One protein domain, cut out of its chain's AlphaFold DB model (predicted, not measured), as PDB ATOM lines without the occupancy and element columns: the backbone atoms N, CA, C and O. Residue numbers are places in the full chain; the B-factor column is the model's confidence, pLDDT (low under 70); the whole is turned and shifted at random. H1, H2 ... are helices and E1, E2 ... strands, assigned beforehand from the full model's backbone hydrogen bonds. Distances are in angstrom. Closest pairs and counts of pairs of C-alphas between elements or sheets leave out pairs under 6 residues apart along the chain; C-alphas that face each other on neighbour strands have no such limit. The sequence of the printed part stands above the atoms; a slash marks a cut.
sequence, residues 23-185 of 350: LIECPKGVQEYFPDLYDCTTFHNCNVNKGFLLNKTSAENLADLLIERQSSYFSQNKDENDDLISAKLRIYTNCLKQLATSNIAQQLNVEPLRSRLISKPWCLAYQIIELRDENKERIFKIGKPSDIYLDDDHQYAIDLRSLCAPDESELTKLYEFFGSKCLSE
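What this domain is: This is residues 23 to 185 of the 350 residues of the protein "Hypothetical protein" of Rotaria sp. Silwood2 (UniProt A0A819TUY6). One long helix, H3, stands in the middle, with a small pair of strands, E1 and E2, on one side of it and a long two-stranded hairpin, E3 and E4, on the other. H2 runs beside H3 the opposite way, H7 packs steeply on the last part of H3, the short H4 and H5 pack on the first part of H2, and H6 packs on E3. The 163 printed residues hold seven named helices and four named strands in the order E1 H1 E2 H2 H3 H4 H5 E3 E4 H6 H7, both strand pairs antiparallel, the class mixed. The whole is compact, with a radius of gyration of the C-alphas of 16.7 A and spans of 50 by 40 by 27 A.

How they stand to each other: Start at E1, residues 23 to 25, whose antiparallel neighbour is E2, residues 51 to 53; N 24 and O 52 are within hydrogen-bond range at 3.0 A. Next look at H3, residues 82 to 101: its closest C-alpha to E1 is Cys 95, 6.9 A from that of Ile 24. H1, residues 30 to 33, is close to H3 but not clearly touching, Val 30 to Ala 87 being the closest C-alphas at 7.8 A. H2, residues 59 to 74, is also close to H3 but not clearly touching, at a shallow tilt of 15 degrees, opposite ways; the closest C-alphas, of Phe 74 and Lys 88, are 7.9 A apart. With residues 59 to 63 alone H2 touches H4, residues 104 to 108, closest at the C-alphas of Ala 59 and Leu 108, 5.7 A. With residues 60 to 67 alone it touches H5, residues 113 to 119, closest at the C-alphas of Glu 60 and Leu 113, 6.8 A. Then comes the hairpin of E3, residues 123 to 130, and E4, residues 136 to 143, antiparallel at 152 degrees, where N 127 and O 139 are 2.8 A apart and N 141 and O 125 also 2.8 A. The closest C-alphas of H3 and E3 are those of Thr 93 and Leu 124, 7.3 A. For H6, residues 154 to 160, the closest C-alphas to E3 are those of Ile 158 and Ile 128, 5.9 A. H7, residues 169 to 177, touches H3 at its residues 96 to 101 alone, at a steep tilt of 67 degrees, the same way; the closest C-alphas, of Ala 100 and Leu 174, are 5.3 A apart. Every O i to N i+4 pair is within hydrogen-bond range in H3, H4, H5, H6 and H7; H2 has 10 of 12, and H1 is too short for such a pair.

Where its parts are: Find C-alpha 23 at (-11.854, 24.494, 44.369), where E1 begins. H3 runs 28.8 A from C-alpha 82 at (-18.711, 45.941, 35.028) to C-alpha 101; H2 is 21.9 A long, with a kink of 35 degrees near residue 68. E3 spans 22.9 A, E4 20.6 A and H7 12.5 A, ending at C-alpha 177 at (-26.044, 16.182, 28.794).

The domain as a whole: The C-alphas of His 44 and Arg 132 are the two farthest apart, 50.5 A. The printed part has no cut; the one long link is that from H1 to E2, 17 residues. Residues 77 to 83, of which 82 and 83 belong to H3, stand free. The mean pLDDT of the printed part is 76.6, and residues 23 to 57, 75 to 79 and 132 to 134 are under 70.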
ATOM      1  N   LEU A  23     -12.880  23.520  43.996       46.06
ATOM      2  CA  LEU A  23     -11.854  24.494  44.369       46.06
ATOM      3  C   LEU A  23     -12.152  25.833  43.695       46.06
ATOM      4  O   LEU A  23     -11.752  26.062  42.556       46.06
ATOM      5  N   ILE A  24     -12.834  26.744  44.372       49.25
ATOM      6  CA  ILE A  24     -13.150  28.045  43.771       49.25
ATOM      7  C   ILE A  24     -12.007  29.014  44.085       49.25
ATOM      8  O   ILE A  24     -11.814  29.383  45.240       49.25
ATOM      9  N   GLU A  25     -11.237  29.443  43.084       44.78
ATOM     10  CA  GLU A  25     -10.323  30.581  43.244       44.78
ATOM     11  C   GLU A  25     -11.108  31.890  43.104       44.78
ATOM     12  O   GLU A  25     -11.679  32.178  42.051       44.78
ATOM     13  N   CYS A  26     -11.142  32.690  44.173       44.34
ATOM     14  CA  CYS A  26     -11.961  33.900  44.235       44.34
ATOM     15  C   CYS A  26     -11.100  35.142  44.546       44.34
ATOM     16  O   CYS A  26     -10.338  35.116  45.520       44.34
ATOM     17  N   PRO A  27     -11.205  36.245  43.775       43.59
ATOM     18  CA  PRO A  27     -10.537  37.499  44.116       43.59
ATOM     19  C   PRO A  27     -11.057  38.070  45.448       43.59
ATOM     20  O   PRO A  27     -12.202  37.841  45.848       43.59
ATOM     21  N   LYS A  28     -10.199  38.817  46.159       46.03
ATOM     22  CA  LYS A  28     -10.565  39.485  47.421       46.03
ATOM     23  C   LYS A  28     -11.771  40.411  47.183       46.03
ATOM     24  O   LYS A  28     -11.729  41.214  46.260       46.03
ATOM     25  N   GLY A  29     -12.818  40.291  48.006       44.41
ATOM     26  CA  GLY A  29     -14.033  41.124  47.941       44.41
ATOM     27  C   GLY A  29     -15.286  40.438  47.377       44.41
ATOM     28  O   GLY A  29     -16.389  40.840  47.715       44.41
ATOM     29  N   VAL A  30     -15.160  39.342  46.615       45.72
ATOM     30  CA  VAL A  30     -16.341  38.562  46.159       45.72
ATOM     31  C   VAL A  30     -16.829  37.575  47.233       45.72
ATOM     32  O   VAL A  30     -17.824  36.872  47.070       45.72
ATOM     33  N   GLN A  31     -16.128  37.540  48.366       49.97
ATOM     34  CA  GLN A  31     -16.338  36.555  49.416       49.97
ATOM     35  C   GLN A  31     -17.649  36.761  50.193       49.97
ATOM     36  O   GLN A  31     -18.200  35.836  50.771       49.97
ATOM     37  N   GLU A  32     -18.197  37.968  50.170       48.03
ATOM     38  CA  GLU A  32     -19.402  38.315  50.930       48.03
ATOM     39  C   GLU A  32     -20.699  37.824  50.263       48.03
ATOM     40  O   GLU A  32     -21.752  37.806  50.891       48.03
ATOM     41  N   TYR A  33     -20.629  37.374  49.004       46.31
ATOM     42  CA  TYR A  33     -21.802  37.034  48.186       46.31
ATOM     43  C   TYR A  33     -22.132  35.537  48.142       46.31
ATOM     44  O   TYR A  33     -23.134  35.150  47.544       46.31
ATOM     45  N   PHE A  34     -21.315  34.694  48.776       48.50
ATOM     46  CA  PHE A  34     -21.546  33.249  48.855       48.50
ATOM     47  C   PHE A  34     -21.510  32.703  50.290       48.50
ATOM     48  O   PHE A  34     -20.920  31.644  50.473       48.50
ATOM     49  N   PRO A  35     -22.111  33.360  51.307       46.41
ATOM     50  CA  PRO A  35     -21.959  33.005  52.729       46.41
ATOM     51  C   PRO A  35     -22.236  31.521  53.031       46.41
ATOM     52  O   PRO A  35     -21.635  30.951  53.930       46.41
ATOM     53  N   ASP A  36     -23.062  30.870  52.215       39.84
ATOM     54  CA  ASP A  36     -23.441  29.469  52.372       39.84
ATOM     55  C   ASP A  36     -22.559  28.456  51.611       39.84
ATOM     56  O   ASP A  36     -22.725  27.251  51.783       39.84
ATOM     57  N   LEU A  37     -21.642  28.911  50.747       41.81
ATOM     58  CA  LEU A  37     -20.549  28.084  50.210       41.81
ATOM     59  C   LEU A  37     -19.330  28.083  51.157       41.81
ATOM     60  O   LEU A  37     -18.344  27.394  50.888       41.81
ATOM     61  N   TYR A  38     -19.385  28.853  52.255       43.91
ATOM     62  CA  TYR A  38     -18.364  28.886  53.300       43.91
ATOM     63  C   TYR A  38     -18.627  27.795  54.328       43.91
ATOM     64  O   TYR A  38     -19.258  28.041  55.351       43.91
ATOM     65  N   ASP A  39     -18.064  26.611  54.107       37.41
ATOM     66  CA  ASP A  39     -17.735  25.742  55.234       37.41
ATOM     67  C   ASP A  39     -16.216  25.771  55.436       37.41
ATOM     68  O   ASP A  39     -15.427  25.165  54.705       37.41
ATOM     69  N   CYS A  40     -15.791  26.624  56.367       31.19
ATOM     70  CA  CYS A  40     -14.400  26.988  56.602       31.19
ATOM     71  C   CYS A  40     -13.595  25.822  57.193       31.19
ATOM     72  O   CYS A  40     -13.373  25.753  58.398       31.19
ATOM     73  N   THR A  41     -13.018  24.979  56.339       34.53
ATOM     74  CA  THR A  41     -11.713  24.367  56.631       34.53
ATOM     75  C   THR A  41     -10.665  25.034  55.751       34.53
ATOM     76  O   THR A  41     -10.361  24.584  54.649       34.53
ATOM     77  N   THR A  42     -10.143  26.168  56.216       36.97
ATOM     78  CA  THR A  42      -9.024  26.877  55.586       36.97
ATOM     79  C   THR A  42      -7.783  25.988  55.531       36.97
ATOM     80  O   THR A  42      -7.241  25.630  56.576       36.97
ATOM     81  N   PHE A  43      -7.256  25.717  54.333       33.44
ATOM     82  CA  PHE A  43      -5.850  25.339  54.182       33.44
ATOM     83  C   PHE A  43      -4.991  26.571  54.504       33.44
ATOM     84  O   PHE A  43      -4.764  27.450  53.674       33.44
ATOM     85  N   HIS A  44      -4.544  26.678  55.755       31.11
ATOM     86  CA  HIS A  44      -3.447  27.561  56.132       31.11
ATOM     87  C   HIS A  44      -2.139  26.913  55.701       31.11
ATOM     88  O   HIS A  44      -1.515  26.228  56.498       31.11
ATOM     89  N   ASN A  45      -1.769  27.073  54.434       28.59
ATOM     90  CA  ASN A  45      -0.375  27.168  54.000       28.59
ATOM     91  C   ASN A  45      -0.341  27.333  52.484       28.59
ATOM     92  O   ASN A  45      -0.698  26.403  51.773       28.59
ATOM     93  N   CYS A  46       0.064  28.532  52.051       26.86
ATOM     94  CA  CYS A  46       0.703  28.920  50.784       26.86
ATOM     95  C   CYS A  46       0.224  30.325  50.378       26.86
ATOM     96  O   CYS A  46      -0.966  30.620  50.361       26.86
ATOM     97  N   ASN A  47       1.173  31.206  50.054       29.95
ATOM     98  CA  ASN A  47       0.978  32.604  49.638       29.95
ATOM     99  C   ASN A  47       0.399  32.749  48.210       29.95
ATOM    100  O   ASN A  47       0.800  33.626  47.451       29.95
ATOM    101  N   VAL A  48      -0.542  31.889  47.826       33.62
ATOM    102  CA  VAL A  48      -1.213  31.896  46.520       33.62
ATOM    103  C   VAL A  48      -2.714  31.753  46.775       33.62
ATOM    104  O   VAL A  48      -3.093  31.076  47.724       33.62
ATOM    105  N   ASN A  49      -3.532  32.471  45.995       35.59
ATOM    106  CA  ASN A  49      -5.003  32.478  45.954       35.59
ATOM    107  C   ASN A  49      -5.699  31.481  46.901       35.59
ATOM    108  O   ASN A  49      -5.610  30.271  46.719       35.59
ATOM    109  N   LYS A  50      -6.446  31.995  47.891       38.84
ATOM    110  CA  LYS A  50      -7.303  31.166  48.753       38.84
ATOM    111  C   LYS A  50      -8.334  30.445  47.875       38.84
ATOM    112  O   LYS A  50      -9.304  31.062  47.445       38.84
ATOM    113  N   GLY A  51      -8.096  29.167  47.605       39.97
ATOM    114  CA  GLY A  51      -9.089  28.261  47.046       39.97
ATOM    115  C   GLY A  51     -10.076  27.849  48.135       39.97
ATOM    116  O   GLY A  51      -9.672  27.501  49.246       39.97
ATOM    117  N   PHE A  52     -11.367  27.921  47.834       46.94
ATOM    118  CA  PHE A  52     -12.431  27.460  48.728       46.94
ATOM    119  C   PHE A  52     -12.765  26.016  48.386       46.94
ATOM    120  O   PHE A  52     -12.938  25.733  47.208       46.94
ATOM    121  N   LEU A  53     -12.846  25.126  49.381       41.78
ATOM    122  CA  LEU A  53     -13.381  23.776  49.202       41.78
ATOM    123  C   LEU A  53     -14.848  23.779  49.626       41.78
ATOM    124  O   LEU A  53     -15.149  24.034  50.790       41.78
ATOM    125  N   LEU A  54     -15.750  23.424  48.713       49.59
ATOM    126  CA  LEU A  54     -17.093  23.002  49.102       49.59
ATOM    127  C   LEU A  54     -16.998  21.633  49.784       49.59
ATOM    128  O   LEU A  54     -16.837  20.608  49.121       49.59
ATOM    129  N   ASN A  55     -17.030  21.613  51.115       45.03
ATOM    130  CA  ASN A  55     -17.056  20.371  51.875       45.03
ATOM    131  C   ASN A  55     -18.418  19.683  51.697       45.03
ATOM    132  O   ASN A  55     -19.444  20.207  52.113       45.03
ATOM    133  N   LYS A  56     -18.412  18.465  51.136       53.88
ATOM    134  CA  LYS A  56     -19.529  17.498  51.190       53.88
ATOM    135  C   LYS A  56     -20.888  18.027  50.704       53.88
ATOM    136  O   LYS A  56     -21.923  17.723  51.297       53.88
ATOM    137  N   THR A  57     -20.919  18.775  49.612       62.34
ATOM    138  CA  THR A  57     -22.196  19.159  49.000       62.34
ATOM    139  C   THR A  57     -22.807  17.932  48.321       62.34
ATOM    140  O   THR A  57     -22.236  17.408  47.366       62.34
ATOM    141  N   SER A  58     -23.945  17.444  48.819       80.50
ATOM    142  CA  SER A  58     -24.715  16.413  48.116       80.50
ATOM    143  C   SER A  58     -25.142  16.927  46.735       80.50
ATOM    144  O   SER A  58     -25.262  18.135  46.516       80.50
ATOM    145  N   ALA A  59     -25.404  16.015  45.797       82.25
ATOM    146  CA  ALA A  59     -25.947  16.371  44.484       82.25
ATOM    147  C   ALA A  59     -27.251  17.189  44.609       82.25
ATOM    148  O   ALA A  59     -27.476  18.129  43.854       82.25
ATOM    149  N   GLU A  60     -28.076  16.882  45.610       82.50
ATOM    150  CA  GLU A  60     -29.307  17.616  45.908       82.50
ATOM    151  C   GLU A  60     -29.034  19.061  46.343       82.50
ATOM    152  O   GLU A  60     -29.542  19.988  45.714       82.50
ATOM    153  N   ASN A  61     -28.131  19.268  47.308       82.44
ATOM    154  CA  ASN A  61     -27.741  20.609  47.746       82.44
ATOM    155  C   ASN A  61     -27.136  21.422  46.594       82.44
ATOM    156  O   ASN A  61     -27.357  22.625  46.497       82.44
ATOM    157  N   LEU A  62     -26.366  20.779  45.708       83.25
ATOM    158  CA  LEU A  62     -25.801  21.454  44.544       83.25
ATOM    159  C   LEU A  62     -26.883  21.843  43.529       83.25
ATOM    160  O   LEU A  62     -26.826  22.939  42.980       83.25
ATOM    161  N   ALA A  63     -27.870  20.978  43.289       84.69
ATOM    162  CA  ALA A  63     -28.998  21.302  42.424       84.69
ATOM    163  C   ALA A  63     -29.798  22.497  42.968       84.69
ATOM    164  O   ALA A  63     -30.167  23.377  42.193       84.69
ATOM    165  N   ASP A  64     -30.004  22.562  44.286       84.12
ATOM    166  CA  ASP A  64     -30.673  23.685  44.953       84.12
ATOM    167  C   ASP A  64     -29.839  24.970  44.854       84.12
ATOM    168  O   ASP A  64     -30.358  26.033  44.510       84.12
ATOM    169  N   LEU A  65     -28.524  24.873  45.080       83.38
ATOM    170  CA  LEU A  65     -27.587  25.991  44.940       83.38
ATOM    171  C   LEU A  65     -27.582  26.580  43.534       83.38
ATOM    172  O   LEU A  65     -27.594  27.803  43.397       83.38
ATOM    173  N   LEU A  66     -27.554  25.718  42.515       85.38
ATOM    174  CA  LEU A  66     -27.727  26.131  41.133       85.38
ATOM    175  C   LEU A  66     -29.097  26.802  41.031       85.38
ATOM    176  O   LEU A  66     -29.176  28.019  41.075       85.38
ATOM    177  N   ILE A  67     -30.189  26.047  41.059       85.19
ATOM    178  CA  ILE A  67     -31.535  26.532  40.726       85.19
ATOM    179  C   ILE A  67     -31.968  27.785  41.508       85.19
ATOM    180  O   ILE A  67     -32.491  28.724  40.900       85.19
ATOM    181  N   GLU A  68     -31.793  27.803  42.829       80.81
ATOM    182  CA  GLU A  68     -32.409  28.801  43.708       80.81
ATOM    183  C   GLU A  68     -31.483  29.978  44.015       80.81
ATOM    184  O   GLU A  68     -31.929  31.128  44.026       80.81
ATOM    185  N   ARG A  69     -30.185  29.728  44.235       76.50
ATOM    186  CA  ARG A  69     -29.268  30.790  44.685       76.50
ATOM    187  C   ARG A  69     -28.636  31.588  43.556       76.50
ATOM    188  O   ARG A  69     -28.316  32.759  43.753       76.50
ATOM    189  N   GLN A  70     -28.510  31.021  42.360       79.56
ATOM    190  CA  GLN A  70     -27.953  31.746  41.212       79.56
ATOM    191  C   GLN A  70     -28.783  32.984  40.822       79.56
ATOM    192  O   GLN A  70     -28.229  33.978  40.359       79.56
ATOM    193  N   SER A  71     -30.111  32.953  41.006       71.69
ATOM    194  CA  SER A  71     -30.981  34.073  40.643       71.69
ATOM    195  C   SER A  71     -30.694  35.281  41.526       71.69
ATOM    196  O   SER A  71     -30.604  36.388  41.009       71.69
ATOM    197  N   SER A  72     -30.461  35.050  42.820       73.12
ATOM    198  CA  SER A  72     -30.013  36.077  43.768       73.12
ATOM    199  C   SER A  72     -28.571  36.532  43.512       73.12
ATOM    200  O   SER A  72     -28.207  37.667  43.797       73.12
ATOM    201  N   TYR A  73     -27.727  35.657  42.960       74.31
ATOM    202  CA  TYR A  73     -26.340  35.992  42.637       74.31
ATOM    203  C   TYR A  73     -26.225  36.968  41.454       74.31
ATOM    204  O   TYR A  73     -25.415  37.901  41.472       74.31
ATOM    205  N   PHE A  74     -27.071  36.766  40.438       76.25
ATOM    206  CA  PHE A  74     -27.130  37.591  39.228       76.25
ATOM    207  C   PHE A  74     -28.228  38.664  39.253       76.25
ATOM    208  O   PHE A  74     -28.347  39.417  38.284       76.25
ATOM    209  N   SER A  75     -29.030  38.771  40.318       69.62
ATOM    210  CA  SER A  75     -29.986  39.869  40.465       69.62
ATOM    211  C   SER A  75     -29.223  41.186  40.612       69.62
ATOM    212  O   SER A  75     -28.617  41.453  41.646       69.62
ATOM    213  N   GLN A  76     -29.216  41.968  39.533       60.19
ATOM    214  CA  GLN A  76     -28.486  43.225  39.415       60.19
ATOM    215  C   GLN A  76     -29.015  44.270  40.405       60.19
ATOM    216  O   GLN A  76     -30.204  44.595  40.393       60.19
ATOM    217  N   ASN A  77     -28.116  44.883  41.175       59.75
ATOM    218  CA  ASN A  77     -28.323  46.261  41.610       59.75
ATOM    219  C   ASN A  77     -27.989  47.181  40.428       59.75
ATOM    220  O   ASN A  77     -27.029  46.929  39.703       59.75
ATOM    221  N   LYS A  78     -28.765  48.255  40.228       54.84
ATOM    222  CA  LYS A  78     -28.573  49.202  39.108       54.84
ATOM    223  C   LYS A  78     -27.193  49.886  39.088       54.84
ATOM    224  O   LYS A  78     -26.852  50.480  38.074       54.84
ATOM    225  N   ASP A  79     -26.426  49.759  40.171       60.06
ATOM    226  CA  ASP A  79     -25.139  50.419  40.397       60.06
ATOM    227  C   ASP A  79     -23.938  49.442  40.403       60.06
ATOM    228  O   ASP A  79     -22.846  49.808  40.840       60.06
ATOM    229  N   GLU A  80     -24.105  48.179  39.978       70.19
ATOM    230  CA  GLU A  80     -22.972  47.241  39.900       70.19
ATOM    231  C   GLU A  80     -21.998  47.631  38.773       70.19
ATOM    232  O   GLU A  80     -22.390  47.737  37.616       70.19
ATOM    233  N   ASN A  81     -20.717  47.815  39.116       76.75
ATOM    234  CA  ASN A  81     -19.638  48.050  38.149       76.75
ATOM    235  C   ASN A  81     -19.384  46.793  37.284       76.75
ATOM    236  O   ASN A  81     -19.443  45.666  37.787       76.75
ATOM    237  N   ASP A  82     -19.013  46.986  36.017       76.88
ATOM    238  CA  ASP A  82     -18.711  45.941  35.028       76.88
ATOM    239  C   ASP A  82     -17.649  44.937  35.515       76.88
ATOM    240  O   ASP A  82     -17.729  43.736  35.231       76.88
ATOM    241  N   ASP A  83     -16.686  45.397  36.322       77.62
ATOM    242  CA  ASP A  83     -15.660  44.546  36.942       77.62
ATOM    243  C   ASP A  83     -16.263  43.487  37.879       77.62
ATOM    244  O   ASP A  83     -15.809  42.338  37.921       77.62
ATOM    245  N   LEU A  84     -17.303  43.859  38.634       80.19
ATOM    246  CA  LEU A  84     -17.971  42.958  39.570       80.19
ATOM    247  C   LEU A  84     -18.773  41.900  38.814       80.19
ATOM    248  O   LEU A  84     -18.683  40.717  39.142       80.19
ATOM    249  N   ILE A  85     -19.507  42.305  37.775       80.50
ATOM    250  CA  ILE A  85     -20.259  41.384  36.912       80.50
ATOM    251  C   ILE A  85     -19.295  40.398  36.243       80.50
ATOM    252  O   ILE A  85     -19.515  39.186  36.287       80.50
ATOM    253  N   SER A  86     -18.177  40.892  35.712       80.19
ATOM    254  CA  SER A  86     -17.131  40.062  35.106       80.19
ATOM    255  C   SER A  86     -16.536  39.059  36.101       80.19
ATOM    256  O   SER A  86     -16.354  37.881  35.777       80.19
ATOM    257  N   ALA A  87     -16.286  39.482  37.345       81.44
ATOM    258  CA  ALA A  87     -15.827  38.586  38.402       81.44
ATOM    259  C   ALA A  87     -16.875  37.513  38.739       81.44
ATOM    260  O   ALA A  87     -16.518  36.334  38.836       81.44
ATOM    261  N   LYS A  88     -18.156  37.898  38.856       83.75
ATOM    262  CA  LYS A  88     -19.267  36.973  39.121       83.75
ATOM    263  C   LYS A  88     -19.390  35.906  38.035       83.75
ATOM    264  O   LYS A  88     -19.446  34.711  38.329       83.75
ATOM    265  N   LEU A  89     -19.352  36.329  36.773       84.88
ATOM    266  CA  LEU A  89     -19.396  35.440  35.615       84.88
ATOM    267  C   LEU A  89     -18.230  34.454  35.611       84.88
ATOM    268  O   LEU A  89     -18.444  33.260  35.393       84.88
ATOM    269  N   ARG A  90     -17.010  34.918  35.904       83.44
ATOM    270  CA  ARG A  90     -15.824  34.054  35.954       83.44
ATOM    271  C   ARG A  90     -15.942  32.985  37.039       83.44
ATOM    272  O   ARG A  90     -15.642  31.822  36.784       83.44
ATOM    273  N   ILE A  91     -16.392  33.364  38.235       83.19
ATOM    274  CA  ILE A  91     -16.570  32.428  39.355       83.19
ATOM    275  C   ILE A  91     -17.621  31.381  39.008       83.19
ATOM    276  O   ILE A  91     -17.370  30.185  39.155       83.19
ATOM    277  N   TYR A  92     -18.773  31.820  38.501       87.12
ATOM    278  CA  TYR A  92     -19.857  30.917  38.143       87.12
ATOM    279  C   TYR A  92     -19.456  29.956  37.017       87.12
ATOM    280  O   TYR A  92     -19.654  28.749  37.132       87.12
ATOM    281  N   THR A  93     -18.781  30.463  35.982       88.25
ATOM    282  CA  THR A  93     -18.209  29.648  34.898       88.25
ATOM    283  C   THR A  93     -17.266  28.576  35.448       88.25
ATOM    284  O   THR A  93     -17.389  27.407  35.088       88.25
ATOM    285  N   ASN A  94     -16.366  28.935  36.368       84.50
ATOM    286  CA  ASN A  94     -15.449  27.973  36.980       84.50
ATOM    287  C   ASN A  94     -16.186  26.901  37.798       84.50
ATOM    288  O   ASN A  94     -15.822  25.729  37.717       84.50
ATOM    289  N   CYS A  95     -17.241  27.273  38.529       84.75
ATOM    290  CA  CYS A  95     -18.076  26.311  39.255       84.75
ATOM    291  C   CYS A  95     -18.711  25.297  38.295       84.75
ATOM    292  O   CYS A  95     -18.648  24.091  38.530       84.75
ATOM    293  N   LEU A  96     -19.267  25.776  37.180       89.88
ATOM    294  CA  LEU A  96     -19.871  24.918  36.164       89.88
ATOM    295  C   LEU A  96     -18.839  24.009  35.474       89.88
ATOM    296  O   LEU A  96     -19.127  22.839  35.236       89.88
ATOM    297  N   LYS A  97     -17.620  24.497  35.204       87.25
ATOM    298  CA  LYS A  97     -16.530  23.680  34.632       87.25
ATOM    299  C   LYS A  97     -16.113  22.543  35.560       87.25
ATOM    300  O   LYS A  97     -15.894  21.412  35.128       87.25
ATOM    301  N   GLN A  98     -16.001  22.836  36.850       83.44
ATOM    302  CA  GLN A  98     -15.668  21.816  37.836       83.44
ATOM    303  C   GLN A  98     -16.802  20.811  37.998       83.44
ATOM    304  O   GLN A  98     -16.546  19.613  38.071       83.44
ATOM    305  N   LEU A  99     -18.054  21.275  37.967       85.69
ATOM    306  CA  LEU A  99     -19.202  20.381  37.933       85.69
ATOM    307  C   LEU A  99     -19.121  19.436  36.730       85.69
ATOM    308  O   LEU A  99     -19.208  18.225  36.918       85.69
ATOM    309  N   ALA A 100     -18.877  19.976  35.534       87.81
ATOM    310  CA  ALA A 100     -18.776  19.218  34.288       87.81
ATOM    311  C   ALA A 100     -17.711  18.112  34.311       87.81
ATOM    312  O   ALA A 100     -17.884  17.079  33.669       87.81
ATOM    313  N   THR A 101     -16.616  18.315  35.047       84.00
ATOM    314  CA  THR A 101     -15.516  17.341  35.161       84.00
ATOM    315  C   THR A 101     -15.630  16.429  36.386       84.00
ATOM    316  O   THR A 101     -14.855  15.483  36.522       84.00
ATOM    317  N   SER A 102     -16.598  16.675  37.271       82.94
ATOM    318  CA  SER A 102     -16.780  15.920  38.512       82.94
ATOM    319  C   SER A 102     -17.690  14.696  38.362       82.94
ATOM    320  O   SER A 102     -18.620  14.672  37.556       82.94
ATOM    321  N   ASN A 103     -17.520  13.719  39.260       82.06
ATOM    322  CA  ASN A 103     -18.448  12.588  39.390       82.06
ATOM    323  C   ASN A 103     -19.860  13.022  39.843       82.06
ATOM    324  O   ASN A 103     -20.824  12.292  39.615       82.06
ATOM    325  N   ILE A 104     -20.014  14.212  40.447       81.25
ATOM    326  CA  ILE A 104     -21.326  14.729  40.873       81.25
ATOM    327  C   ILE A 104     -22.240  14.978  39.669       81.25
ATOM    328  O   ILE A 104     -23.444  14.762  39.788       81.25
ATOM    329  N   ALA A 105     -21.712  15.346  38.496       82.38
ATOM    330  CA  ALA A 105     -22.542  15.519  37.301       82.38
ATOM    331  C   ALA A 105     -23.344  14.251  36.957       82.38
ATOM    332  O   ALA A 105     -24.505  14.341  36.562       82.38
ATOM    333  N   GLN A 106     -22.770  13.063  37.182       85.56
ATOM    334  CA  GLN A 106     -23.481  11.796  36.993       85.56
ATOM    335  C   GLN A 106     -24.591  11.600  38.032       85.56
ATOM    336  O   GLN A 106     -25.666  11.116  37.691       85.56
ATOM    337  N   GLN A 107     -24.363  12.019  39.279       87.06
ATOM    338  CA  GLN A 107     -25.367  11.951  40.347       87.06
ATOM    339  C   GLN A 107     -26.535  12.918  40.097       87.06
ATOM    340  O   GLN A 107     -27.685  12.570  40.349       87.06
ATOM    341  N   LEU A 108     -26.261  14.101  39.536       87.62
ATOM    342  CA  LEU A 108     -27.295  15.055  39.114       87.62
ATOM    343  C   LEU A 108     -28.161  14.533  37.959       87.62
ATOM    344  O   LEU A 108     -29.274  15.016  37.760       87.62
ATOM    345  N   ASN A 109     -27.672  13.547  37.205       86.88
ATOM    346  CA  ASN A 109     -28.402  12.923  36.101       86.88
ATOM    347  C   ASN A 109     -29.335  11.787  36.541       86.88
ATOM    348  O   ASN A 109     -29.863  11.053  35.708       86.88
ATOM    349  N   VAL A 110     -29.534  11.623  37.844       90.88
ATOM    350  CA  VAL A 110     -30.492  10.669  38.397       90.88
ATOM    351  C   VAL A 110     -31.788  11.407  38.729       90.88
ATOM    352  O   VAL A 110     -31.784  12.562  39.164       90.88
ATOM    353  N   GLU A 111     -32.928  10.761  38.500       91.69
ATOM    354  CA  GLU A 111     -34.217  11.312  38.922       91.69
ATOM    355  C   GLU A 111     -34.327  11.333  40.459       91.69
ATOM    356  O   GLU A 111     -33.829  10.418  41.116       91.69
ATOM    357  N   PRO A 112     -34.982  12.346  41.057       93.50
ATOM    358  CA  PRO A 112     -35.736  13.435  40.420       93.50
ATOM    359  C   PRO A 112     -34.896  14.681  40.073       93.50
ATOM    360  O   PRO A 112     -35.425  15.657  39.534       93.50
ATOM    361  N   LEU A 113     -33.600  14.693  40.411       91.50
ATOM    362  CA  LEU A 113     -32.730  15.870  40.272       91.50
ATOM    363  C   LEU A 113     -32.579  16.298  38.815       91.50
ATOM    364  O   LEU A 113     -32.673  17.487  38.502       91.50
ATOM    365  N   ARG A 114     -32.437  15.323  37.917       93.75
ATOM    366  CA  ARG A 114     -32.345  15.559  36.479       93.75
ATOM    367  C   ARG A 114     -33.539  16.353  35.951       93.75
ATOM    368  O   ARG A 114     -33.348  17.401  35.335       93.75
ATOM    369  N   SER A 115     -34.769  15.913  36.229       93.94
ATOM    370  CA  SER A 115     -35.978  16.636  35.812       93.94
ATOM    371  C   SER A 115     -36.035  18.059  36.373       93.94
ATOM    372  O   SER A 115     -36.417  18.996  35.663       93.94
ATOM    373  N   ARG A 116     -35.606  18.259  37.627       94.25
ATOM    374  CA  ARG A 116     -35.530  19.597  38.237       94.25
ATOM    375  C   ARG A 116     -34.570  20.500  37.459       94.25
ATOM    376  O   ARG A 116     -34.985  21.581  37.046       94.25
ATOM    377  N   LEU A 117     -33.351  20.036  37.190       93.19
ATOM    378  CA  LEU A 117     -32.325  20.793  36.463       93.19
ATOM    379  C   LEU A 117     -32.696  21.061  35.002       93.19
ATOM    380  O   LEU A 117     -32.422  22.143  34.495       93.19
ATOM    381  N   ILE A 118     -33.365  20.133  34.320       95.12
ATOM    382  CA  ILE A 118     -33.843  20.366  32.947       95.12
ATOM    383  C   ILE A 118     -34.942  21.441  32.925       95.12
ATOM    384  O   ILE A 118     -34.997  22.278  32.025       95.12
ATOM    385  N   SER A 119     -35.837  21.432  33.917       94.06
ATOM    386  CA  SER A 119     -37.026  22.299  33.927       94.06
ATOM    387  C   SER A 119     -36.765  23.740  34.387       94.06
ATOM    388  O   SER A 119     -37.593  24.630  34.132       94.06
ATOM    389  N   LYS A 120     -35.636  23.983  35.060       94.62
ATOM    390  CA  LYS A 120     -35.297  25.252  35.710       94.62
ATOM    391  C   LYS A 120     -34.114  25.940  35.021       94.62
ATOM    392  O   LYS A 120     -33.269  25.265  34.439       94.62
ATOM    393  N   PRO A 121     -34.058  27.283  35.039       93.69
ATOM    394  CA  PRO A 121     -32.881  27.989  34.557       93.69
ATOM    395  C   PRO A 121     -31.709  27.665  35.484       93.69
ATOM    396  O   PRO A 121     -31.945  27.550  36.679       93.69
ATOM    397  N   TRP A 122     -30.499  27.477  34.956       93.19
ATOM    398  CA  TRP A 122     -29.253  27.433  35.744       93.19
ATOM    399  C   TRP A 122     -27.983  27.509  34.899       93.19
ATOM    400  O   TRP A 122     -26.939  27.970  35.357       93.19
ATOM    401  N   CYS A 123     -28.068  27.106  33.641       94.00
ATOM    402  CA  CYS A 123     -26.967  27.219  32.709       94.00
ATOM    403  C   CYS A 123     -26.651  28.695  32.432       94.00
ATOM    404  O   CYS A 123     -27.531  29.486  32.079       94.00
ATOM    405  N   LEU A 124     -25.377  29.058  32.563       93.31
ATOM    406  CA  LEU A 124     -24.863  30.329  32.069       93.31
ATOM    407  C   LEU A 124     -24.844  30.314  30.547       93.31
ATOM    408  O   LEU A 124     -24.357  29.355  29.958       93.31
ATOM    409  N   ALA A 125     -25.299  31.382  29.914       93.81
ATOM    410  CA  ALA A 125     -25.250  31.524  28.473       93.81
ATOM    411  C   ALA A 125     -25.008  32.980  28.075       93.81
ATOM    412  O   ALA A 125     -25.219  33.891  28.875       93.81
ATOM    413  N   TYR A 126     -24.560  33.202  26.844       92.88
ATOM    414  CA  TYR A 126     -24.392  34.531  26.272       92.88
ATOM    415  C   TYR A 126     -25.287  34.736  25.057       92.88
ATOM    416  O   TYR A 126     -25.685  33.797  24.374       92.88
ATOM    417  N   GLN A 127     -25.588  35.991  24.771       93.19
ATOM    418  CA  GLN A 127     -26.272  36.414  23.563       93.19
ATOM    419  C   GLN A 127     -25.474  37.547  22.931       93.19
ATOM    420  O   GLN A 127     -25.077  38.484  23.622       93.19
ATOM    421  N   ILE A 128     -25.237  37.458  21.626       90.62
ATOM    422  CA  ILE A 128     -24.543  38.507  20.878       90.62
ATOM    423  C   ILE A 128     -25.557  39.588  20.515       90.62
ATOM    424  O   ILE A 128     -26.606  39.302  19.932       90.62
ATOM    425  N   ILE A 129     -25.252  40.831  20.876       87.50
ATOM    426  CA  ILE A 129     -26.062  42.001  20.549       87.50
ATOM    427  C   ILE A 129     -25.187  42.996  19.793       87.50
ATOM    428  O   ILE A 129     -24.033  43.231  20.142       87.50
ATOM    429  N   GLU A 130     -25.743  43.557  18.724       78.88
ATOM    430  CA  GLU A 130     -25.106  44.630  17.964       78.88
ATOM    431  C   GLU A 130     -25.454  45.975  18.597       78.88
ATOM    432  O   GLU A 130     -26.634  46.313  18.754       78.88
ATOM    433  N   LEU A 131     -24.421  46.739  18.951       70.62
ATOM    434  CA  LEU A 131     -24.546  48.135  19.345       70.62
ATOM    435  C   LEU A 131     -24.557  49.037  18.103       70.62
ATOM    436  O   LEU A 131     -24.244  48.610  16.993       70.62
ATOM    437  N   ARG A 132     -24.936  50.307  18.293       62.16
ATOM    438  CA  ARG A 132     -25.109  51.291  17.206       62.16
ATOM    439  C   ARG A 132     -23.846  51.534  16.364       62.16
ATOM    440  O   ARG A 132     -23.990  51.982  15.234       62.16
ATOM    441  N   ASP A 133     -22.669  51.179  16.880       63.44
ATOM    442  CA  ASP A 133     -21.359  51.437  16.264       63.44
ATOM    443  C   ASP A 133     -20.666  50.158  15.753       63.44
ATOM    444  O   ASP A 133     -19.447  50.049  15.822       63.44
ATOM    445  N   GLU A 134     -21.425  49.142  15.318       64.19
ATOM    446  CA  GLU A 134     -20.913  47.846  14.806       64.19
ATOM    447  C   GLU A 134     -20.114  46.997  15.819       64.19
ATOM    448  O   GLU A 134     -19.754  45.851  15.538       64.19
ATOM    449  N   ASN A 135     -19.906  47.498  17.037       72.94
ATOM    450  CA  ASN A 135     -19.353  46.718  18.132       72.94
ATOM    451  C   ASN A 135     -20.370  45.668  18.595       72.94
ATOM    452  O   ASN A 135     -21.495  45.979  19.000       72.94
ATOM    453  N   LYS A 136     -19.953  44.402  18.525       79.25
ATOM    454  CA  LYS A 136     -20.711  43.255  19.026       79.25
ATOM    455  C   LYS A 136     -20.357  43.031  20.488       79.25
ATOM    456  O   LYS A 136     -19.195  42.805  20.813       79.25
ATOM    457  N   GLU A 137     -21.361  43.047  21.351       85.31
ATOM    458  CA  GLU A 137     -21.207  42.762  22.776       85.31
ATOM    459  C   GLU A 137     -21.874  41.429  23.133       85.31
ATOM    460  O   GLU A 137     -22.871  41.026  22.525       85.31
ATOM    461  N   ARG A 138     -21.315  40.725  24.123       87.06
ATOM    462  CA  ARG A 138     -21.901  39.508  24.691       87.06
ATOM    463  C   ARG A 138     -22.633  39.858  25.979       87.06
ATOM    464  O   ARG A 138     -21.998  40.169  26.980       87.06
ATOM    465  N   ILE A 139     -23.954  39.725  25.974       87.88
ATOM    466  CA  ILE A 139     -24.750  39.825  27.200       87.88
ATOM    467  C   ILE A 139     -24.926  38.434  27.788       87.88
ATOM    468  O   ILE A 139     -25.457  37.534  27.135       87.88
ATOM    469  N   PHE A 140     -24.501  38.266  29.035       87.50
ATOM    470  CA  PHE A 140     -24.639  37.014  29.766       87.50
ATOM    471  C   PHE A 140     -25.971  36.945  30.508       87.50
ATOM    472  O   PHE A 140     -26.432  37.927  31.087       87.50
ATOM    473  N   LYS A 141     -26.588  35.764  30.513       89.19
ATOM    474  CA  LYS A 141     -27.810  35.479  31.267       89.19
ATOM    475  C   LYS A 141     -27.878  34.015  31.676       89.19
ATOM    476  O   LYS A 141     -27.251  33.153  31.063       89.19
ATOM    477  N   ILE A 142     -28.673  33.745  32.705       90.88
ATOM    478  CA  ILE A 142     -28.983  32.383  33.135       90.88
ATOM    479  C   ILE A 142     -30.225  31.899  32.389       90.88
ATOM    480  O   ILE A 142     -31.246  32.587  32.353       90.88
ATOM    481  N   GLY A 143     -30.129  30.721  31.781       92.56
ATOM    482  CA  GLY A 143     -31.193  30.105  30.994       92.56
ATOM    483  C   GLY A 143     -31.416  28.646  31.369       92.56
ATOM    484  O   GLY A 143     -30.639  28.045  32.114       92.56
ATOM    485  N   LYS A 144     -32.511  28.073  30.867       95.44
ATOM    486  CA  LYS A 144     -32.733  26.625  30.939       95.44
ATOM    487  C   LYS A 144     -31.824  25.921  29.935       95.44
ATOM    488  O   LYS A 144     -31.594  26.492  28.869       95.44
ATOM    489  N   PRO A 145     -31.407  24.673  30.195       95.25
ATOM    490  CA  PRO A 145     -30.665  23.887  29.210       95.25
ATOM    491  C   PRO A 145     -31.355  23.844  27.835       95.25
ATOM    492  O   PRO A 145     -30.710  24.042  26.810       95.25
ATOM    493  N   SER A 146     -32.685  23.686  27.803       94.12
ATOM    494  CA  SER A 146     -33.480  23.625  26.564       94.12
ATOM    495  C   SER A 146     -33.490  24.911  25.738       94.12
ATOM    496  O   SER A 146     -33.802  24.867  24.550       94.12
ATOM    497  N   ASP A 147     -33.203  26.045  26.375       94.50
ATOM    498  CA  ASP A 147     -33.271  27.370  25.759       94.50
ATOM    499  C   ASP A 147     -31.882  27.839  25.291       94.50
ATOM    500  O   ASP A 147     -31.753  28.924  24.719       94.50
ATOM    501  N   ILE A 148     -30.847  27.034  25.560       95.44
ATOM    502  CA  ILE A 148     -29.447  27.313  25.259       95.44
ATOM    503  C   ILE A 148     -28.977  26.384  24.149       95.44
ATOM    504  O   ILE A 148     -29.212  25.173  24.168       95.44
ATOM    505  N   TYR A 149     -28.277  26.976  23.195       96.19
ATOM    506  CA  TYR A 149     -27.708  26.289  22.051       96.19
ATOM    507  C   TYR A 149     -26.198  26.175  22.208       96.19
ATOM    508  O   TYR A 149     -25.547  27.064  22.755       96.19
ATOM    509  N   LEU A 150     -25.632  25.071  21.743       95.12
ATOM    510  CA  LEU A 150     -24.184  24.905  21.678       95.12
ATOM    511  C   LEU A 150     -23.696  25.684  20.450       95.12
ATOM    512  O   LEU A 150     -24.220  25.463  19.357       95.12
ATOM    513  N   ASP A 151     -22.763  26.624  20.640       92.00
ATOM    514  CA  ASP A 151     -22.236  27.471  19.561       92.00
ATOM    515  C   ASP A 151     -21.243  26.681  18.695       92.00
ATOM    516  O   ASP A 151     -20.031  26.758  18.874       92.00
ATOM    517  N   ASP A 152     -21.777  25.860  17.789       90.06
ATOM    518  CA  ASP A 152     -21.013  25.112  16.788       90.06
ATOM    519  C   ASP A 152     -20.895  25.853  15.441       90.06
ATOM    520  O   ASP A 152     -20.123  25.447  14.573       90.06
ATOM    521  N   ASP A 153     -21.631  26.958  15.283       88.62
ATOM    522  CA  ASP A 153     -21.563  27.877  14.148       88.62
ATOM    523  C   ASP A 153     -21.716  29.323  14.647       88.62
ATOM    524  O   ASP A 153     -22.824  29.855  14.800       88.62
ATOM    525  N   HIS A 154     -20.570  29.973  14.862       88.94
ATOM    526  CA  HIS A 154     -20.522  31.326  15.411       88.94
ATOM    527  C   HIS A 154     -21.233  32.358  14.528       88.94
ATOM    528  O   HIS A 154     -21.760  33.357  15.028       88.94
ATOM    529  N   GLN A 155     -21.294  32.124  13.211       87.56
ATOM    530  CA  GLN A 155     -22.006  33.019  12.308       87.56
ATOM    531  C   GLN A 155     -23.518  32.917  12.532       87.56
ATOM    532  O   GLN A 155     -24.189  33.946  12.598       87.56
ATOM    533  N   TYR A 156     -24.057  31.713  12.745       89.62
ATOM    534  CA  TYR A 156     -25.456  31.565  13.153       89.62
ATOM    535  C   TYR A 156     -25.735  32.198  14.514       89.62
ATOM    536  O   TYR A 156     -26.784  32.825  14.674       89.62
ATOM    537  N   ALA A 157     -24.812  32.097  15.474       89.88
ATOM    538  CA  ALA A 157     -24.979  32.744  16.773       89.88
ATOM    539  C   ALA A 157     -25.110  34.273  16.638       89.88
ATOM    540  O   ALA A 157     -25.956  34.884  17.299       89.88
ATOM    541  N   ILE A 158     -24.326  34.882  15.740       88.69
ATOM    542  CA  ILE A 158     -24.416  36.306  15.386       88.69
ATOM    543  C   ILE A 158     -25.747  36.611  14.687       88.69
ATOM    544  O   ILE A 158     -26.503  37.466  15.150       88.69
ATOM    545  N   ASP A 159     -26.042  35.912  13.590       87.81
ATOM    546  CA  ASP A 159     -27.168  36.223  12.701       87.81
ATOM    547  C   ASP A 159     -28.526  36.041  13.392       87.81
ATOM    548  O   ASP A 159     -29.469  36.804  13.170       87.81
ATOM    549  N   LEU A 160     -28.637  35.015  14.238       89.69
ATOM    550  CA  LEU A 160     -29.874  34.651  14.927       89.69
ATOM    551  C   LEU A 160     -29.994  35.300  16.301       89.69
ATOM    552  O   LEU A 160     -31.087  35.302  16.878       89.69
ATOM    553  N   ARG A 161     -28.881  35.821  16.836       90.88
ATOM    554  CA  ARG A 161     -28.766  36.312  18.214       90.88
ATOM    555  C   ARG A 161     -29.339  35.288  19.197       90.88
ATOM    556  O   ARG A 161     -30.134  35.634  20.073       90.88
ATOM    557  N   SER A 162     -29.009  34.012  19.004       92.19
ATOM    558  CA  SER A 162     -29.451  32.921  19.873       92.19
ATOM    559  C   SER A 162     -28.785  33.012  21.244       92.19
ATOM    560  O   SER A 162     -27.775  33.692  21.428       92.19
ATOM    561  N   LEU A 163     -29.376  32.338  22.228       94.06
ATOM    562  CA  LEU A 163     -28.743  32.168  23.523       94.06
ATOM    563  C   LEU A 163     -27.786  30.975  23.453       94.06
ATOM    564  O   LEU A 163     -28.240  29.847  23.283       94.06
ATOM    565  N   CYS A 164     -26.489  31.228  23.574       95.19
ATOM    566  CA  CYS A 164     -25.444  30.242  23.340       95.19
ATOM    567  C   CYS A 164     -24.673  29.882  24.612       95.19
ATOM    568  O   CYS A 164     -24.466  30.719  25.495       95.19
ATOM    569  N   ALA A 165     -24.232  28.629  24.702       94.00
ATOM    570  CA  ALA A 165     -23.320  28.168  25.739       94.00
ATOM    571  C   ALA A 165     -21.972  28.908  25.634       94.00
ATOM    572  O   ALA A 165     -21.541  29.174  24.516       94.00
ATOM    573  N   PRO A 166     -21.292  29.228  26.753       91.69
ATOM    574  CA  PRO A 166     -19.933  29.762  26.728       91.69
ATOM    575  C   PRO A 166     -18.985  28.843  25.950       91.69
ATOM    576  O   PRO A 166     -19.150  27.626  25.984       91.69
ATOM    577  N   ASP A 167     -17.987  29.438  25.295       87.88
ATOM    578  CA  ASP A 167     -16.989  28.740  24.472       87.88
ATOM    579  C   ASP A 167     -15.983  27.966  25.345       87.88
ATOM    580  O   ASP A 167     -14.846  28.377  25.561       87.88
ATOM    581  N   GLU A 168     -16.468  26.890  25.962       89.50
ATOM    582  CA  GLU A 168     -15.757  26.064  26.930       89.50
ATOM    583  C   GLU A 168     -16.177  24.602  26.745       89.50
ATOM    584  O   GLU A 168     -17.342  24.239  26.942       89.50
ATOM    585  N   SER A 169     -15.226  23.739  26.390       89.75
ATOM    586  CA  SER A 169     -15.504  22.361  25.957       89.75
ATOM    587  C   SER A 169     -16.250  21.516  27.001       89.75
ATOM    588  O   SER A 169     -17.082  20.669  26.670       89.75
ATOM    589  N   GLU A 170     -15.963  21.756  28.276       91.19
ATOM    590  CA  GLU A 170     -16.545  21.093  29.430       91.19
ATOM    591  C   GLU A 170     -18.006  21.506  29.612       91.19
ATOM    592  O   GLU A 170     -18.861  20.662  29.884       91.19
ATOM    593  N   LEU A 171     -18.306  22.791  29.406       92.25
ATOM    594  CA  LEU A 171     -19.664  23.315  29.513       92.25
ATOM    595  C   LEU A 171     -20.532  22.845  28.354       92.25
ATOM    596  O   LEU A 171     -21.674  22.467  28.590       92.25
ATOM    597  N   THR A 172     -19.980  22.778  27.141       92.44
ATOM    598  CA  THR A 172     -20.676  22.217  25.976       92.44
ATOM    599  C   THR A 172     -21.182  20.806  26.269       92.44
ATOM    600  O   THR A 172     -22.372  20.539  26.119       92.44
ATOM    601  N   LYS A 173     -20.312  19.929  26.789       92.25
ATOM    602  CA  LYS A 173     -20.682  18.552  27.164       92.25
ATOM    603  C   LYS A 173     -21.712  18.515  28.287       92.25
ATOM    604  O   LYS A 173     -22.663  17.742  28.223       92.25
ATOM    605  N   LEU A 174     -21.529  19.338  29.320       94.06
ATOM    606  CA  LEU A 174     -22.461  19.408  30.443       94.06
ATOM    607  C   LEU A 174     -23.855  19.845  29.978       94.06
ATOM    608  O   LEU A 174     -24.858  19.282  30.403       94.06
ATOM    609  N   TYR A 175     -23.935  20.842  29.107       95.69
ATOM    610  CA  TYR A 175     -25.204  21.395  28.645       95.69
ATOM    611  C   TYR A 175     -25.908  20.441  27.685       95.69
ATOM    612  O   TYR A 175     -27.111  20.214  27.822       95.69
ATOM    613  N   GLU A 176     -25.161  19.812  26.775       94.00
ATOM    614  CA  GLU A 176     -25.659  18.723  25.929       94.00
ATOM    615  C   GLU A 176     -26.271  17.599  26.779       94.00
ATOM    616  O   GLU A 176     -27.387  17.144  26.523       94.00
ATOM    617  N   PHE A 177     -25.593  17.218  27.864       92.31
ATOM    618  CA  PHE A 177     -26.044  16.182  28.794       92.31
ATOM    619  C   PHE A 177     -27.392  16.504  29.467       92.31
ATOM    620  O   PHE A 177     -28.192  15.598  29.718       92.31
ATOM    621  N   PHE A 178     -27.688  17.790  29.688       94.19
ATOM    622  CA  PHE A 178     -28.976  18.276  30.201       94.19
ATOM    623  C   PHE A 178     -29.959  18.739  29.106       94.19
ATOM    624  O   PHE A 178     -31.036  19.244  29.425       94.19
ATOM    625  N   GLY A 179     -29.653  18.508  27.825       93.50
ATOM    626  CA  GLY A 179     -30.602  18.647  26.716       93.50
ATOM    627  C   GLY A 179     -30.461  19.899  25.849       93.50
ATOM    628  O   GLY A 179     -31.354  20.153  25.034       93.50
ATOM    629  N   SER A 180     -29.379  20.668  25.986       96.25
ATOM    630  CA  SER A 180     -29.018  21.687  24.991       96.25
ATOM    631  C   SER A 180     -28.704  21.040  23.640       96.25
ATOM    632  O   SER A 180     -28.289  19.884  23.571       96.25
ATOM    633  N   LYS A 181     -28.925  21.781  22.552       95.31
ATOM    634  CA  LYS A 181     -28.753  21.285  21.178       95.31
ATOM    635  C   LYS A 181     -27.725  22.115  20.429       95.31
ATOM    636  O   LYS A 181     -27.635  23.320  20.660       95.31
ATOM    637  N   CYS A 182     -27.009  21.495  19.498       94.44
ATOM    638  CA  CYS A 182     -26.165  22.214  18.548       94.44
ATOM    639  C   CYS A 182     -26.995  23.220  17.751       94.44
ATOM    640  O   CYS A 182     -28.103  22.910  17.294       94.44
ATOM    641  N   LEU A 183     -26.478  24.438  17.596       93.44
ATOM    642  CA  LEU A 183     -27.184  25.495  16.891       93.44
ATOM    643  C   LEU A 183     -27.407  25.092  15.430       93.44
ATOM    644  O   LEU A 183     -28.544  25.147  14.956       93.44
ATOM    645  N   SER A 184     -26.374  24.587  14.752       91.06
ATOM    646  CA  SER A 184     -26.442  24.203  13.336       91.06
ATOM    647  C   SER A 184     -27.520  23.152  13.029       91.06
ATOM    648  O   SER A 184     -28.156  23.209  11.975       91.06
ATOM    649  N   GLU A 185     -27.805  22.240  13.962       91.19
ATOM    650  CA  GLU A 185     -28.833  21.200  13.808       91.19
ATOM    651  C   GLU A 185     -30.261  21.751  13.888       91.19
ATOM    652  O   GLU A 185     -31.212  21.145  13.390       91.19
TER     653      GLU A 185